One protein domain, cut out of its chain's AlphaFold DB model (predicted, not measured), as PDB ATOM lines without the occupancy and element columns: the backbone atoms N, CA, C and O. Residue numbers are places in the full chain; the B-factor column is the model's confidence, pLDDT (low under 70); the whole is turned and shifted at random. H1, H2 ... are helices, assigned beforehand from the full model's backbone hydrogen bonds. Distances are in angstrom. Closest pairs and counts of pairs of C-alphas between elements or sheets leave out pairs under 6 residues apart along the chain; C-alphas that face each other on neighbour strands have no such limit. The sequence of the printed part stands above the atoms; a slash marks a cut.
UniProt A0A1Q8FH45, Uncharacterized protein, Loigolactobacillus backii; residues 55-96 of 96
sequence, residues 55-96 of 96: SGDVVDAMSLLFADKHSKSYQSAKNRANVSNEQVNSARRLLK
ATOM      1  N   SER A  55      -6.281  56.610 172.177       51.78
ATOM      2  CA  SER A  55      -7.571  55.899 172.063       51.78
ATOM      3  C   SER A  55      -8.453  56.401 170.912       51.78
ATOM      4  O   SER A  55      -9.063  55.593 170.215       51.78
ATOM      5  N   GLY A  56      -8.478  57.714 170.653       53.31
ATOM      6  CA  GLY A  56      -9.084  58.279 169.436       53.31
ATOM      7  C   GLY A  56      -8.298  57.936 168.165       53.31
ATOM      8  O   GLY A  56      -8.874  57.844 167.084       53.31
ATOM      9  N   ASP A  57      -7.002  57.671 168.327       69.56
ATOM     10  CA  ASP A  57      -6.064  57.387 167.244       69.56
ATOM     11  C   ASP A  57      -6.321  56.036 166.582       69.56
ATOM     12  O   ASP A  57      -6.249  55.942 165.369       69.56
ATOM     13  N   VAL A  58      -6.758  54.997 167.308       81.25
ATOM     14  CA  VAL A  58      -7.041  53.700 166.663       81.25
ATOM     15  C   VAL A  58      -8.254  53.786 165.735       81.25
ATOM     16  O   VAL A  58      -8.191  53.318 164.602       81.25
ATOM     17  N   VAL A  59      -9.363  54.395 166.169       84.44
ATOM     18  CA  VAL A  59     -10.576  54.514 165.332       84.44
ATOM     19  C   VAL A  59     -10.323  55.424 164.130       84.44
ATOM     20  O   VAL A  59     -10.769  55.125 163.015       84.44
ATOM     21  N   ASP A  60      -9.577  56.507 164.336       88.69
ATOM     22  CA  ASP A  60      -9.175  57.402 163.260       88.69
ATOM     23  C   ASP A  60      -8.180  56.727 162.315       88.69
ATOM     24  O   ASP A  60      -8.382  56.784 161.105       88.69
ATOM     25  N   ALA A  61      -7.196  55.985 162.820       88.50
ATOM     26  CA  ALA A  61      -6.273  55.187 162.018       88.50
ATOM     27  C   ALA A  61      -7.015  54.123 161.202       88.50
ATOM     28  O   ALA A  61      -6.776  53.999 160.004       88.50
ATOM     29  N   MET A  62      -7.975  53.404 161.791       91.25
ATOM     30  CA  MET A  62      -8.808  52.449 161.052       91.25
ATOM     31  C   MET A  62      -9.628  53.153 159.964       91.25
ATOM     32  O   MET A  62      -9.703  52.672 158.833       91.25
ATOM     33  N   SER A  63     -10.190  54.326 160.261       93.38
ATOM     34  CA  SER A  63     -10.911  55.132 159.270       93.38
ATOM     35  C   SER A  63      -9.985  55.604 158.141       93.38
ATOM     36  O   SER A  63     -10.342  55.539 156.964       93.38
ATOM     37  N   LEU A  64      -8.765  56.025 158.469       93.25
ATOM     38  CA  LEU A  64      -7.755  56.444 157.502       93.25
ATOM     39  C   LEU A  64      -7.253  55.281 156.648       93.25
ATOM     40  O   LEU A  64      -7.037  55.470 155.454       93.25
ATOM     41  N   LEU A  65      -7.107  54.079 157.197       93.62
ATOM     42  CA  LEU A  65      -6.572  52.926 156.471       93.62
ATOM     43  C   LEU A  65      -7.637  52.199 155.643       93.62
ATOM     44  O   LEU A  65      -7.346  51.781 154.523       93.62
ATOM     45  N   PHE A  66      -8.873  52.109 156.138       94.00
ATOM     46  CA  PHE A  66      -9.877  51.202 155.573       94.00
ATOM     47  C   PHE A  66     -11.144  51.878 155.030       94.00
ATOM     48  O   PHE A  66     -11.841  51.265 154.224       94.00
ATOM     49  N   ALA A  67     -11.461  53.124 155.403       93.38
ATOM     50  CA  ALA A  67     -12.687  53.782 154.932       93.38
ATOM     51  C   ALA A  67     -12.541  54.444 153.544       93.38
ATOM     52  O   ALA A  67     -11.440  54.706 153.050       93.38
ATOM     53  N   ASP A  68     -13.670  54.773 152.911       93.38
ATOM     54  CA  ASP A  68     -13.687  55.519 151.649       93.38
ATOM     55  C   ASP A  68     -13.164  56.957 151.838       93.38
ATOM     56  O   ASP A  68     -13.529  57.639 152.801       93.38
ATOM     57  N   LYS A  69     -12.337  57.441 150.899       91.62
ATOM     58  CA  LYS A  69     -11.676  58.760 150.988       91.62
ATOM     59  C   LYS A  69     -12.648  59.945 150.955       91.62
ATOM     60  O   LYS A  69     -12.278  61.052 151.331       91.62
ATOM     61  N   HIS A  70     -13.871  59.757 150.474       92.88
ATOM     62  CA  HIS A  70     -14.914  60.778 150.420       92.88
ATOM     63  C   HIS A  70     -15.896  60.678 151.595       92.88
ATOM     64  O   HIS A  70     -16.769  61.534 151.736       92.88
ATOM     65  N   SER A  71     -15.748  59.677 152.469       94.94
ATOM     66  CA  SER A  71     -16.585  59.546 153.661       94.94
ATOM     67  C   SER A  71     -16.333  60.666 154.677       94.94
ATOM     68  O   SER A  71     -15.219  61.179 154.826       94.94
ATOM     69  N   LYS A  72     -17.381  61.029 155.430       93.75
ATOM     70  CA  LYS A  72     -17.279  62.016 156.516       93.75
ATOM     71  C   LYS A  72     -16.312  61.556 157.609       93.75
ATOM     72  O   LYS A  72     -15.516  62.362 158.075       93.75
ATOM     73  N   SER A  73     -16.345  60.271 157.974       90.12
ATOM     74  CA  SER A  73     -15.438  59.691 158.973       90.12
ATOM     75  C   SER A  73     -13.975  59.814 158.552       90.12
ATOM     76  O   SER A  73     -13.165  60.269 159.353       90.12
ATOM     77  N   TYR A  74     -13.647  59.519 157.290       93.88
ATOM     78  CA  TYR A  74     -12.299  59.721 156.752       93.88
ATOM     79  C   TYR A  74     -11.865  61.190 156.820       93.88
ATOM     80  O   TYR A  74     -10.773  61.485 157.298       93.88
ATOM     81  N   GLN A  75     -12.704  62.126 156.356       94.19
ATOM     82  CA  GLN A  75     -12.331  63.547 156.339       94.19
ATOM     83  C   GLN A  75     -12.150  64.102 157.759       94.19
ATOM     84  O   GLN A  75     -11.206  64.848 158.007       94.19
ATOM     85  N   SER A  76     -13.000  63.695 158.706       90.69
ATOM     86  CA  SER A  76     -12.853  64.055 160.117       90.69
ATOM     87  C   SER A  76     -11.589  63.459 160.742       90.69
ATOM     88  O   SER A  76     -10.845  64.198 161.381       90.69
ATOM     89  N   ALA A  77     -11.313  62.170 160.523       91.19
ATOM     90  CA  ALA A  77     -10.112  61.502 161.027       91.19
ATOM     91  C   ALA A  77      -8.830  62.132 160.464       91.19
ATOM     92  O   ALA A  77      -7.895  62.411 161.205       91.19
ATOM     93  N   LYS A  78      -8.811  62.455 159.165       91.19
ATOM     94  CA  LYS A  78      -7.680  63.122 158.507       91.19
ATOM     95  C   LYS A  78      -7.390  64.497 159.106       91.19
ATOM     96  O   LYS A  78      -6.231  64.825 159.336       91.19
ATOM     97  N   ASN A  79      -8.434  65.280 159.376       88.75
ATOM     98  CA  ASN A  79      -8.283  66.596 159.990       88.75
ATOM     99  C   ASN A  79      -7.785  66.490 161.438       88.75
ATOM    100  O   ASN A  79      -6.941  67.282 161.840       88.75
ATOM    101  N   ARG A  80      -8.274  65.507 162.204       85.69
ATOM    102  CA  ARG A  80      -7.827  65.267 163.587       85.69
ATOM    103  C   ARG A  80      -6.383  64.775 163.660       85.69
ATOM    104  O   ARG A  80      -5.625  65.269 164.483       85.69
ATOM    105  N   ALA A  81      -6.003  63.855 162.775       85.50
ATOM    106  CA  ALA A  81      -4.648  63.318 162.681       85.50
ATOM    107  C   ALA A  81      -3.659  64.275 161.988       85.50
ATOM    108  O   ALA A  81      -2.457  64.031 162.013       85.50
ATOM    109  N   ASN A  82      -4.150  65.353 161.365       85.81
ATOM    110  CA  ASN A  82      -3.352  66.338 160.633       85.81
ATOM    111  C   ASN A  82      -2.421  65.713 159.570       85.81
ATOM    112  O   ASN A  82      -1.241  66.051 159.470       85.81
ATOM    113  N   VAL A  83      -2.957  64.784 158.771       87.00
ATOM    114  CA  VAL A  83      -2.212  64.062 157.722       87.00
ATOM    115  C   VAL A  83      -2.727  64.376 156.318       87.00
ATOM    116  O   VAL A  83      -3.900  64.685 156.104       87.00
ATOM    117  N   SER A  84      -1.855  64.267 155.317       89.38
ATOM    118  CA  SER A  84      -2.206  64.442 153.908       89.38
ATOM    119  C   SER A  84      -2.766  63.154 153.290       89.38
ATOM    120  O   SER A  84      -2.523  62.040 153.756       89.38
ATOM    121  N   ASN A  85      -3.483  63.287 152.168       90.25
ATOM    122  CA  ASN A  85      -3.948  62.120 151.408       90.25
ATOM    123  C   ASN A  85      -2.778  61.249 150.905       90.25
ATOM    124  O   ASN A  85      -2.939  60.044 150.738       90.25
ATOM    125  N   GLU A  86      -1.610  61.837 150.643       92.56
ATOM    126  CA  GLU A  86      -0.425  61.116 150.163       92.56
ATOM    127  C   GLU A  86       0.176  60.230 151.253       92.56
ATOM    128  O   GLU A  86       0.509  59.073 150.986       92.56
ATOM    129  N   GLN A  87       0.243  60.740 152.485       90.94
ATOM    130  CA  GLN A  87       0.688  59.976 153.651       90.94
ATOM    131  C   GLN A  87      -0.240  58.782 153.893       90.94
ATOM    132  O   GLN A  87       0.219  57.644 154.002       90.94
ATOM    133  N   VAL A  88      -1.556  59.015 153.862       92.62
ATOM    134  CA  VAL A  88      -2.557  57.956 154.047       92.62
ATOM    135  C   VAL A  88      -2.497  56.917 152.923       92.62
ATOM    136  O   VAL A  88      -2.502  55.715 153.182       92.62
ATOM    137  N   ASN A  89      -2.385  57.349 151.665       92.62
ATOM    138  CA  ASN A  89      -2.284  56.433 150.528       92.62
ATOM    139  C   ASN A  89      -0.992  55.611 150.549       92.62
ATOM    140  O   ASN A  89      -1.012  54.454 150.138       92.62
ATOM    141  N   SER A  90       0.118  56.189 151.010       93.69
ATOM    142  CA  SER A  90       1.378  55.460 151.192       93.69
ATOM    143  C   SER A  90       1.226  54.375 152.258       93.69
ATOM    144  O   SER A  90       1.575  53.226 152.001       93.69
ATOM    145  N   ALA A  91       0.595  54.694 153.393       91.06
ATOM    146  CA  ALA A  91       0.309  53.719 154.444       91.06
ATOM    147  C   ALA A  91      -0.600  52.575 153.954       91.06
ATOM    148  O   ALA A  91      -0.303  51.406 154.181       91.06
ATOM    149  N   ARG A  92      -1.657  52.883 153.187       93.56
ATOM    150  CA  ARG A  92      -2.546  51.866 152.588       93.56
ATOM    151  C   ARG A  92      -1.831  50.918 151.625       93.56
ATOM    152  O   ARG A  92      -2.264  49.780 151.480       93.56
ATOM    153  N   ARG A  93      -0.775  51.371 150.938       92.88
ATOM    154  CA  ARG A  93       0.012  50.508 150.038       92.88
ATOM    155  C   ARG A  93       0.831  49.471 150.796       92.88
ATOM    156  O   ARG A  93       1.020  48.397 150.256       92.88
ATOM    157  N   LEU A  94       1.285  49.780 152.012       90.75
ATOM    158  CA  LEU A  94       2.057  48.849 152.845       90.75
ATOM    159  C   LEU A  94       1.206  47.706 153.420       90.75
ATOM    160  O   LEU A  94       1.754  46.712 153.879       90.75
ATOM    161  N   LEU A  95      -0.122  47.861 153.418       84.31
ATOM    162  CA  LEU A  95      -1.077  46.854 153.890       84.31
ATOM    163  C   LEU A  95      -1.564  45.901 152.785       84.31
ATOM    164  O   LEU A  95      -2.377  45.024 153.069       84.31
ATOM    165  N   LYS A  96      -1.134  46.112 151.537       68.69
ATOM    166  CA  LYS A  96      -1.425  45.230 150.402       68.69
ATOM    167  C   LYS A  96      -0.275  44.266 150.180       68.69
ATOM    168  O   LYS A  96      -0.581  43.117 149.804       68.69
TER     169      LYS A  96
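AT A GLANCE: This is residues 55 to 96 of the 96 residues of an uncharacterized protein of Loigolactobacillus backii (UniProt A0A1Q8FH45). The longest helix, H1, is the piece on which the other two pack: H2 crosses it at a steep tilt, and H3 packs about perpendicular on its residues 64 to 66. The printed part has 42 residues with three named helices, in the order H1, H2, H3, and no named strand; the class is all helix. It is compact, with a radius of gyration of the C-alphas of 9.3 A, and spans 23 by 21 by 16 A.

IN THESE COORDINATES: H1 is residues 55 to 66, 17.3 A long, from C-alpha 55 at (-7.571, 55.899, 172.063). H2 is residues 72 to 81, 14.1 A. H3 is residues 85 to 94, 14.6 A, ending at C-alpha 94 at (2.057, 48.849, 152.845).

HOW THE PARTS SIT: H1 and H2 touch, opposite ways at a steep tilt of 56 degrees; their closest C-alphas, of Asp 60 and Ala 77, are 4.8 A apart. H1 touches H3 with residues 64 to 66 alone, about perpendicular at 78 degrees; the closest C-alphas, of Leu 65 and Arg 92, are 5.7 A apart. H2 and H3 are only just apart, their closest C-alphas at 8.1 A. In H2 and H3 every O i to N i+4 pair is within hydrogen-bond range; in H1, 7 of 8.

THE WHOLE: The C-alphas farthest apart, of Ser 55 and Lys 96, are 24.9 A apart. The printed part has no cut, and both links are tight. Residues 55 to 57 and 96 have pLDDT under 70.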